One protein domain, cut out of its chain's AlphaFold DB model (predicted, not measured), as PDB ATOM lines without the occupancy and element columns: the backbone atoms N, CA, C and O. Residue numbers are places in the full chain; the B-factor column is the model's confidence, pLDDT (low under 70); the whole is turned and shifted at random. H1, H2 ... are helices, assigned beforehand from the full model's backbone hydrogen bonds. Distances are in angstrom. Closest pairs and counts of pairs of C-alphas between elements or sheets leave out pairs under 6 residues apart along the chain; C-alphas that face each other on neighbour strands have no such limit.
ATOM      1  N   SER A  47      18.292 -28.275  20.153       82.75
ATOM      2  CA  SER A  47      18.676 -26.979  20.724       82.75
ATOM      3  C   SER A  47      20.160 -26.683  20.503       82.75
ATOM      4  O   SER A  47      20.506 -25.570  20.114       82.75
ATOM      5  N   ASP A  48      21.032 -27.670  20.723       86.69
ATOM      6  CA  ASP A  48      22.472 -27.503  20.512       86.69
ATOM      7  C   ASP A  48      22.780 -27.333  19.026       86.69
ATOM      8  O   ASP A  48      23.507 -26.412  18.658       86.69
ATOM      9  N   LEU A  49      22.161 -28.150  18.164       88.50
ATOM     10  CA  LEU A  49      22.303 -28.023  16.714       88.50
ATOM     11  C   LEU A  49      21.848 -26.640  16.234       88.50
ATOM     12  O   LEU A  49      22.560 -25.987  15.480       88.50
ATOM     13  N   SER A  50      20.697 -26.165  16.712       88.06
ATOM     14  CA  SER A  50      20.186 -24.825  16.419       88.06
ATOM     15  C   SER A  50      21.187 -23.736  16.810       88.06
ATOM     16  O   SER A  50      21.464 -22.833  16.023       88.06
ATOM     17  N   GLN A  51      21.755 -23.806  18.015       89.38
ATOM     18  CA  GLN A  51      22.728 -22.824  18.492       89.38
ATOM     19  C   GLN A  51      24.024 -22.850  17.662       89.38
ATOM     20  O   GLN A  51      24.527 -21.790  17.284       89.38
ATOM     21  N   GLN A  52      24.556 -24.043  17.379       92.00
ATOM     22  CA  GLN A  52      25.782 -24.229  16.598       92.00
ATOM     23  C   GLN A  52      25.609 -23.706  15.173       92.00
ATOM     24  O   GLN A  52      26.398 -22.884  14.714       92.00
ATOM     25  N   VAL A  53      24.536 -24.129  14.503       90.62
ATOM     26  CA  VAL A  53      24.247 -23.752  13.119       90.62
ATOM     27  C   VAL A  53      23.980 -22.257  12.993       90.62
ATOM     28  O   VAL A  53      24.535 -21.611  12.109       90.62
ATOM     29  N   GLY A  54      23.175 -21.685  13.889       87.25
ATOM     30  CA  GLY A  54      22.916 -20.249  13.888       87.25
ATOM     31  C   GLY A  54      24.161 -19.401  14.138       87.25
ATOM     32  O   GLY A  54      24.316 -18.340  13.545       87.25
ATOM     33  N   SER A  55      25.093 -19.886  14.964       87.94
ATOM     34  CA  SER A  55      26.380 -19.207  15.193       87.94
ATOM     35  C   SER A  55      27.337 -19.320  13.999       87.94
ATOM     36  O   SER A  55      28.287 -18.547  13.910       87.94
ATOM     37  N   ALA A  56      27.086 -20.271  13.096       89.06
ATOM     38  CA  ALA A  56      27.838 -20.492  11.866       89.06
ATOM     39  C   ALA A  56      27.203 -19.801  10.641       89.06
ATOM     40  O   ALA A  56      27.632 -20.041   9.512       89.06
ATOM     41  N   GLU A  57      26.181 -18.954  10.827       84.06
ATOM     42  CA  GLU A  57      25.576 -18.170   9.744       84.06
ATOM     43  C   GLU A  57      26.655 -17.330   9.035       84.06
ATOM     44  O   GLU A  57      27.288 -16.456   9.626       84.06
ATOM     45  N   GLY A  58      26.902 -17.625   7.754       83.56
ATOM     46  CA  GLY A  58      27.950 -16.974   6.962       83.56
ATOM     47  C   GLY A  58      29.365 -17.558   7.118       83.56
ATOM     48  O   GLY A  58      30.255 -17.145   6.375       83.56
ATOM     49  N   ASP A  59      29.581 -18.545   7.996       89.88
ATOM     50  CA  ASP A  59      30.841 -19.290   8.111       89.88
ATOM     51  C   ASP A  59      30.711 -20.690   7.493       89.88
ATOM     52  O   ASP A  59      30.300 -21.671   8.121       89.88
ATOM     53  N   SER A  60      31.098 -20.799   6.221       86.56
ATOM     54  CA  SER A  60      31.054 -22.070   5.491       86.56
ATOM     55  C   SER A  60      32.017 -23.130   6.041       86.56
ATOM     56  O   SER A  60      31.788 -24.318   5.815       86.56
ATOM     57  N   THR A  61      33.084 -22.732   6.744       90.25
ATOM     58  CA  THR A  61      34.046 -23.681   7.326       90.25
ATOM     59  C   THR A  61      33.431 -24.338   8.550       90.25
ATOM     60  O   THR A  61      33.408 -25.564   8.636       90.25
ATOM     61  N   THR A  62      32.847 -23.541   9.447       93.56
ATOM     62  CA  THR A  62      32.140 -24.069  10.620       93.56
ATOM     63  C   THR A  62      30.927 -24.904  10.214       93.56
ATOM     64  O   THR A  62      30.715 -25.975  10.775       93.56
ATOM     65  N   LEU A  63      30.168 -24.503   9.186       92.44
ATOM     66  CA  LEU A  63      29.078 -25.337   8.658       92.44
ATOM     67  C   LEU A  63      29.565 -26.699   8.143       92.44
ATOM     68  O   LEU A  63      28.892 -27.707   8.357       92.44
ATOM     69  N   TYR A  64      30.731 -26.751   7.491       92.94
ATOM     70  CA  TYR A  64      31.339 -28.015   7.071       92.94
ATOM     71  C   TYR A  64      31.730 -28.887   8.271       92.94
ATOM     72  O   TYR A  64      31.453 -30.084   8.265       92.94
ATOM     73  N   GLU A  65      32.322 -28.306   9.314       94.56
ATOM     74  CA  GLU A  65      32.672 -29.031  10.544       94.56
ATOM     75  C   GLU A  65      31.431 -29.614  11.235       94.56
ATOM     76  O   GLU A  65      31.425 -30.799  11.573       94.56
ATOM     77  N   ILE A  66      30.348 -28.835  11.342       94.44
ATOM     78  CA  ILE A  66      29.057 -29.308  11.871       94.44
ATOM     79  C   ILE A  66      28.508 -30.451  10.999       94.44
ATOM     80  O   ILE A  66      28.018 -31.454  11.517       94.44
ATOM     81  N   ALA A  67      28.617 -30.356   9.669       92.56
ATOM     82  CA  ALA A  67      28.196 -31.429   8.768       92.56
ATOM     83  C   ALA A  67      29.030 -32.714   8.943       92.56
ATOM     84  O   ALA A  67      28.493 -33.821   8.845       92.56
ATOM     85  N   GLU A  68      30.341 -32.618   9.188       93.12
ATOM     86  CA  GLU A  68      31.179 -33.784   9.511       93.12
ATOM     87  C   GLU A  68      30.787 -34.403  10.859       93.12
ATOM     88  O   GLU A  68      30.701 -35.630  10.960       93.12
ATOM     89  N   GLU A  69      30.496 -33.579  11.868       92.19
ATOM     90  CA  GLU A  69      30.018 -34.045  13.172       92.19
ATOM     91  C   GLU A  69      28.684 -34.788  13.037       92.19
ATOM     92  O   GLU A  69      28.553 -35.916  13.517       92.19
ATOM     93  N   LEU A  70      27.724 -34.227  12.294       88.88
ATOM     94  CA  LEU A  70      26.442 -34.874  12.011       88.88
ATOM     95  C   LEU A  70      26.623 -36.229  11.317       88.88
ATOM     96  O   LEU A  70      25.976 -37.197  11.708       88.88
ATOM     97  N   ARG A  71      27.533 -36.340  10.340       88.50
ATOM     98  CA  ARG A  71      27.839 -37.629   9.688       88.50
ATOM     99  C   ARG A  71      28.497 -38.627  10.637       88.50
ATOM    100  O   ARG A  71      28.257 -39.826  10.520       88.50
ATOM    101  N   SER A  72      29.328 -38.159  11.568       89.31
ATOM    102  CA  SER A  72      29.956 -39.020  12.572       89.31
ATOM    103  C   SER A  72      28.926 -39.572  13.561       89.31
ATOM    104  O   SER A  72      28.904 -40.774  13.838       89.31
ATOM    105  N   THR A  73      28.031 -38.706  14.036       86.69
ATOM    106  CA  THR A  73      26.967 -39.044  14.989       86.69
ATOM    107  C   THR A  73      25.865 -39.887  14.346       86.69
ATOM    108  O   THR A  73      25.301 -40.776  14.991       86.69
ATOM    109  N   TYR A  74      25.584 -39.644  13.063       84.94
ATOM    110  CA  TYR A  74      24.527 -40.281  12.280       84.94
ATOM    111  C   TYR A  74      25.091 -40.908  10.994       84.94
ATOM    112  O   TYR A  74      24.778 -40.465   9.892       84.94
ATOM    113  N   PRO A  75      25.878 -41.998  11.083       84.44
ATOM    114  CA  PRO A  75      26.597 -42.567   9.934       84.44
ATOM    115  C   PRO A  75      25.696 -43.191   8.858       84.44
ATOM    116  O   PRO A  75      26.183 -43.606   7.808       84.44
ATOM    117  N   LYS A  76      24.391 -43.313   9.127       83.69
ATOM    118  CA  LYS A  76      23.383 -43.766   8.160       83.69
ATOM    119  C   LYS A  76      22.682 -42.614   7.440       83.69
ATOM    120  O   LYS A  76      21.956 -42.891   6.493       83.69
ATOM    121  N   ALA A  77      22.878 -41.373   7.888       82.31
ATOM    122  CA  ALA A  77      22.311 -40.203   7.240       82.31
ATOM    123  C   ALA A  77      22.960 -40.013   5.867       82.31
ATOM    124  O   ALA A  77      24.184 -39.993   5.732       82.31
ATOM    125  N   SER A  78      22.129 -39.864   4.847       85.00
ATOM    126  CA  SER A  78      22.539 -39.355   3.547       85.00
ATOM    127  C   SER A  78      22.943 -37.883   3.643       85.00
ATOM    128  O   SER A  78      22.518 -37.159   4.544       85.00
ATOM    129  N   ASP A  79      23.719 -37.401   2.675       86.25
ATOM    130  CA  ASP A  79      24.086 -35.981   2.609       86.25
ATOM    131  C   ASP A  79      22.844 -35.070   2.491       86.25
ATOM    132  O   ASP A  79      22.820 -33.984   3.062       86.25
ATOM    133  N   ALA A  80      21.771 -35.531   1.835       83.19
ATOM    134  CA  ALA A  80      20.497 -34.805   1.785       83.19
ATOM    135  C   ALA A  80      19.870 -34.649   3.180       83.19
ATOM    136  O   ALA A  80      19.395 -33.576   3.541       83.19
ATOM    137  N   GLU A  81      19.908 -35.709   3.987       84.06
ATOM    138  CA  GLU A  81      19.430 -35.648   5.366       84.06
ATOM    139  C   GLU A  81      20.334 -34.756   6.221       84.06
ATOM    140  O   GLU A  81      19.829 -33.979   7.021       84.06
ATOM    141  N   VAL A  82      21.655 -34.777   6.021       87.19
ATOM    142  CA  VAL A  82      22.570 -33.853   6.715       87.19
ATOM    143  C   VAL A  82      22.260 -32.394   6.366       87.19
ATOM    144  O   VAL A  82      22.206 -31.566   7.275       87.19
ATOM    145  N   SER A  83      22.000 -32.058   5.093       87.50
ATOM    146  CA  SER A  83      21.610 -30.684   4.734       87.50
ATOM    147  C   SER A  83      20.271 -30.294   5.351       87.50
ATOM    148  O   SER A  83      20.142 -29.187   5.868       87.50
ATOM    149  N   ASP A  84      19.294 -31.206   5.350       84.44
ATOM    150  CA  ASP A  84      17.995 -30.976   5.985       84.44
ATOM    151  C   ASP A  84      18.146 -30.699   7.484       84.44
ATOM    152  O   ASP A  84      17.465 -29.825   8.018       84.44
ATOM    153  N   LEU A  85      19.065 -31.385   8.169       86.44
ATOM    154  CA  LEU A  85      19.346 -31.155   9.587       86.44
ATOM    155  C   LEU A  85      19.974 -29.787   9.850       86.44
ATOM    156  O   LEU A  85      19.555 -29.106  10.787       86.44
ATOM    157  N   LEU A  86      20.911 -29.349   9.009       90.06
ATOM    158  CA  LEU A  86      21.462 -27.993   9.086       90.06
ATOM    159  C   LEU A  86      20.363 -26.939   8.870       90.06
ATOM    160  O   LEU A  86      20.231 -26.016   9.668       90.06
ATOM    161  N   ILE A  87      19.526 -27.104   7.841       86.88
ATOM    162  CA  ILE A  87      18.418 -26.181   7.533       86.88
ATOM    163  C   ILE A  87      17.386 -26.160   8.668       86.88
ATOM    164  O   ILE A  87      16.930 -25.090   9.068       86.88
ATOM    165  N   THR A  88      17.065 -27.322   9.242       84.88
ATOM    166  CA  THR A  88      16.168 -27.435  10.400       84.88
ATOM    167  C   THR A  88      16.749 -26.695  11.604       84.88
ATOM    168  O   THR A  88      16.076 -25.847  12.186       84.88
ATOM    169  N   GLY A  89      18.015 -26.953  11.952       87.62
ATOM    170  CA  GLY A  89      18.701 -26.265  13.047       87.62
ATOM    171  C   GLY A  89      18.692 -24.747  12.866       87.62
ATOM    172  O   GLY A  89      18.349 -24.017  13.795       87.62
ATOM    173  N   TYR A  90      18.974 -24.272  11.653       87.38
ATOM    174  CA  TYR A  90      18.907 -22.851  11.338       87.38
ATOM    175  C   TYR A  90      17.492 -22.292  11.492       87.38
ATOM    176  O   TYR A  90      17.325 -21.279  12.160       87.38
ATOM    177  N   CYS A  91      16.462 -22.976  10.985       82.62
ATOM    178  CA  CYS A  91      15.065 -22.568  11.153       82.62
ATOM    179  C   CYS A  91      14.679 -22.390  12.631       82.62
ATOM    180  O   CYS A  91      14.116 -21.364  13.021       82.62
ATOM    181  N   HIS A  92      15.046 -23.357  13.479       81.81
ATOM    182  CA  HIS A  92      14.815 -23.275  14.922       81.81
ATOM    183  C   HIS A  92      15.579 -22.118  15.567       81.81
ATOM    184  O   HIS A  92      15.034 -21.437  16.439       81.81
ATOM    185  N   PHE A  93      16.796 -21.838  15.101       85.25
ATOM    186  CA  PHE A  93      17.554 -20.672  15.534       85.25
ATOM    187  C   PHE A  93      16.845 -19.373  15.155       85.25
ATOM    188  O   PHE A  93      16.748 -18.474  15.993       85.25
ATOM    189  N   LEU A  94      16.287 -19.280  13.940       81.31
ATOM    190  CA  LEU A  94      15.536 -18.100  13.509       81.31
ATOM    191  C   LEU A  94      14.312 -17.868  14.398       81.31
ATOM    192  O   LEU A  94      14.125 -16.749  14.879       81.31
ATOM    193  N   ASN A  95      13.549 -18.929  14.680       77.94
ATOM    194  CA  ASN A  95      12.383 -18.885  15.564       77.94
ATOM    195  C   ASN A  95      12.743 -18.536  17.021       77.94
ATOM    196  O   ASN A  95      11.933 -17.931  17.722       77.94
ATOM    197  N   ALA A  96      13.942 -18.896  17.492       78.00
ATOM    198  CA  ALA A  96      14.391 -18.619  18.858       78.00
ATOM    199  C   ALA A  96      14.990 -17.210  19.048       78.00
ATOM    200  O   ALA A  96      14.962 -16.682  20.161       78.00
ATOM    201  N   GLN A  97      15.559 -16.605  17.999       71.94
ATOM    202  CA  GLN A  97      16.394 -15.400  18.113       71.94
ATOM    203  C   GLN A  97      15.720 -14.081  17.712       71.94
ATOM    204  O   GLN A  97      16.319 -13.030  17.948       71.94
ATOM    205  N   THR A  98      14.542 -14.049  17.076       55.22
ATOM    206  CA  THR A  98      14.083 -12.777  16.474       55.22
ATOM    207  C   THR A  98      12.562 -12.604  16.388       55.22
ATOM    208  O   THR A  98      11.881 -13.501  15.907       55.22
ATOM    209  N   PRO A  99      12.022 -11.405  16.698       51.06
ATOM    210  CA  PRO A  99      10.839 -10.888  16.018       51.06
ATOM    211  C   PRO A  99      11.223 -10.432  14.591       51.06
ATOM    212  O   PRO A  99      11.633  -9.296  14.367       51.06
ATOM    213  N   GLU A 100      11.189 -11.386  13.663       53.47
ATOM    214  CA  GLU A 100      10.808 -11.354  12.232       53.47
ATOM    215  C   GLU A 100      11.248 -10.272  11.224       53.47
ATOM    216  O   GLU A 100      11.039 -10.480  10.034       53.47
ATOM    217  N   ASN A 101      11.907  -9.171  11.585       50.62
ATOM    218  CA  ASN A 101      12.101  -8.061  10.629       50.62
ATOM    219  C   ASN A 101      13.542  -7.810  10.156       50.62
ATOM    220  O   ASN A 101      13.806  -6.758   9.573       50.62
ATOM    221  N   THR A 102      14.491  -8.717  10.401       55.69
ATOM    222  CA  THR A 102      15.916  -8.455  10.101       55.69
ATOM    223  C   THR A 102      16.578  -9.400   9.110       55.69
ATOM    224  O   THR A 102      17.733  -9.152   8.791       55.69
ATOM    225  N   ARG A 103      15.898 -10.441   8.608       69.25
ATOM    226  CA  ARG A 103      16.497 -11.365   7.629       69.25
ATOM    227  C   ARG A 103      15.887 -11.191   6.250       69.25
ATOM    228  O   ARG A 103      14.673 -11.132   6.088       69.25
ATOM    229  N   THR A 104      16.755 -11.095   5.261       73.88
ATOM    230  CA  THR A 104      16.408 -10.981   3.851       73.88
ATOM    231  C   THR A 104      16.305 -12.362   3.211       73.88
ATOM    232  O   THR A 104      16.993 -13.302   3.604       73.88
ATOM    233  N   GLU A 105      15.489 -12.473   2.162       75.31
ATOM    234  CA  GLU A 105      15.416 -13.679   1.323       75.31
ATOM    235  C   GLU A 105      16.810 -14.108   0.828       75.31
ATOM    236  O   GLU A 105      17.125 -15.291   0.787       75.31
ATOM    237  N   ALA A 106      17.681 -13.141   0.524       78.44
ATOM    238  CA  ALA A 106      19.045 -13.397   0.077       78.44
ATOM    239  C   ALA A 106      19.922 -14.074   1.146       78.44
ATOM    240  O   ALA A 106      20.707 -14.956   0.806       78.44
ATOM    241  N   GLU A 107      19.796 -13.689   2.420       79.81
ATOM    242  CA  GLU A 107      20.541 -14.309   3.531       79.81
ATOM    243  C   GLU A 107      20.068 -15.742   3.778       79.81
ATOM    244  O   GLU A 107      20.882 -16.652   3.927       79.81
ATOM    245  N   VAL A 108      18.752 -15.957   3.733       80.38
ATOM    246  CA  VAL A 108      18.151 -17.291   3.828       80.38
ATOM    247  C   VAL A 108      18.628 -18.190   2.682       80.38
ATOM    248  O   VAL A 108      19.112 -19.294   2.925       80.38
ATOM    249  N   MET A 109      18.583 -17.694   1.442       80.44
ATOM    250  CA  MET A 109      19.073 -18.420   0.266       80.44
ATOM    251  C   MET A 109      20.564 -18.756   0.364       80.44
ATOM    252  O   MET A 109      20.980 -19.864   0.018       80.44
ATOM    253  N   ALA A 110      21.379 -17.803   0.821       83.94
ATOM    254  CA  ALA A 110      22.811 -18.012   0.990       83.94
ATOM    255  C   ALA A 110      23.093 -19.103   2.030       83.94
ATOM    256  O   ALA A 110      23.972 -19.940   1.817       83.94
ATOM    257  N   PHE A 111      22.321 -19.131   3.120       87.88
ATOM    258  CA  PHE A 111      22.433 -20.173   4.129       87.88
ATOM    259  C   PHE A 111      22.060 -21.554   3.573       87.88
ATOM    260  O   PHE A 111      22.841 -22.491   3.728       87.88
ATOM    261  N   GLU A 112      20.919 -21.700   2.888       85.50
ATOM    262  CA  GLU A 112      20.509 -22.986   2.290       85.50
ATOM    263  C   GLU A 112      21.575 -23.531   1.338       85.50
ATOM    264  O   GLU A 112      21.916 -24.716   1.371       85.50
ATOM    265  N   GLN A 113      22.160 -22.647   0.527       85.19
ATOM    266  CA  GLN A 113      23.241 -23.010  -0.375       85.19
ATOM    267  C   GLN A 113      24.499 -23.459   0.382       85.19
ATOM    268  O   GLN A 113      25.107 -24.465   0.010       85.19
ATOM    269  N   ALA A 114      24.879 -22.757   1.452       88.69
ATOM    270  CA  ALA A 114      26.022 -23.128   2.283       88.69
ATOM    271  C   ALA A 114      25.800 -24.464   3.013       88.69
ATOM    272  O   ALA A 114      26.700 -25.305   3.032       88.69
ATOM    273  N   ALA A 115      24.598 -24.697   3.546       89.50
ATOM    274  CA  ALA A 115      24.212 -25.950   4.189       89.50
ATOM    275  C   ALA A 115      24.282 -27.130   3.210       89.50
ATOM    276  O   ALA A 115      24.834 -28.183   3.537       89.50
ATOM    277  N   TYR A 116      23.806 -26.937   1.978       87.75
ATOM    278  CA  TYR A 116      23.949 -27.939   0.927       87.75
ATOM    279  C   TYR A 116      25.422 -28.217   0.612       87.75
ATOM    280  O   TYR A 116      25.845 -29.370   0.556       87.75
ATOM    281  N   MET A 117      26.232 -27.171   0.426       88.25
ATOM    282  CA  MET A 117      27.654 -27.330   0.115       88.25
ATOM    283  C   MET A 117      28.417 -28.069   1.214       88.25
ATOM    284  O   MET A 117      29.237 -28.938   0.914       88.25
ATOM    285  N   ALA A 118      28.121 -27.764   2.477       90.50
ATOM    286  CA  ALA A 118      28.680 -28.458   3.630       90.50
ATOM    287  C   ALA A 118      28.308 -29.952   3.625       90.50
ATOM    288  O   ALA A 118      29.162 -30.822   3.832       90.50
ATOM    289  N   ALA A 119      27.050 -30.264   3.313       88.69
ATOM    290  CA  ALA A 119      26.544 -31.628   3.312       88.69
ATOM    291  C   ALA A 119      26.991 -32.460   2.096       88.69
ATOM    292  O   ALA A 119      27.319 -33.625   2.252       88.69
ATOM    293  N   PHE A 120      27.103 -31.898   0.895       87.31
ATOM    294  CA  PHE A 120      27.503 -32.655  -0.305       87.31
ATOM    295  C   PHE A 120      28.998 -32.544  -0.633       87.31
ATOM    296  O   PHE A 120      29.478 -33.150  -1.597       87.31
ATOM    297  N   ARG A 121      29.742 -31.746   0.149       83.69
ATOM    298  CA  ARG A 121      31.164 -31.400  -0.055       83.69
ATOM    299  C   ARG A 121      31.465 -30.829  -1.447       83.69
ATOM    300  O   ARG A 121      32.604 -30.865  -1.903       83.69
TER     301      ARG A 121
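Overview. This is residues 47 to 121 of the 137 residues of an uncharacterized protein of Primorskyibacter sedentarius (UniProt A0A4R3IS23). Helices H3 and H4 form a helical hairpin splayed into a V, its arms closest where H3 begins and H4 ends, and the loop of residues 98 to 104 spans the open end. H2 packs across the closed end of the V with H1 beside it, crossing H3 near H3's middle. The 75 printed residues hold four named helices, H1 to H4 in chain order, and no named strand; the class is all helix. The whole is compact, with a radius of gyration of the C-alphas of 11.7 A, yet elongated, spanning 37 by 23 by 18 A.

Arrangement. H1, residues 47 to 55, and H2, residues 60 to 73, form a hairpin at a shallow tilt of 22 degrees, opposite ways; they only just touch, with 3 pairs of C-alphas within 8 A, the closest Val 53 and Leu 63 at 6.8 A. H1 touches residues 86 to 94 of H3, residues 79 to 97, about perpendicular at 87 degrees; the closest C-alphas, Ser 50 and Gly 89, are 4.0 A apart. Residues 67 to 71 of H2 touch residues 82 to 86 of H3 at a steep tilt of 65 degrees, with the C-alphas of Ala 67 and Val 82 closest at 6.5 A. H2 touches residues 114 to 119 of H4, residues 105 to 120, at a steep tilt of 48 degrees, the same way; the C-alphas of Tyr 64 and Ala 118 are closest at 4.4 A. Residues 79 to 87 of H3 touch H4 in a hairpin, opposite ways, at 36 degrees, only just steep; the C-alphas of Asp 79 and Ala 119 are closest at 5.0 A. H1 and H4 are apart. The helix packing is mostly crossed. In H1, H2, H3 and H4 every O i to N i+4 pair is within hydrogen-bond range.

Along the chain. H1 begins at C-alpha 47 (18.676, -26.979, 20.724). From first to last C-alpha, H2 measures 19.9 A, H3 26.9 A and H4 22.6 A. H3 begins at C-alpha 79 (24.086, -35.981, 2.609), and H4 ends at C-alpha 120 (27.503, -32.655, -0.305).

Size, cuts and confidence. The two C-alphas farthest apart, those of Lys 76 and Asn 101, are 37.5 A apart. The printed part has no cut. The links H1 to H2 and H2 to H3 are tight, and H3 to H4 is short. The mean pLDDT of the printed part is 83.8, and residues 98 to 103 are under 70.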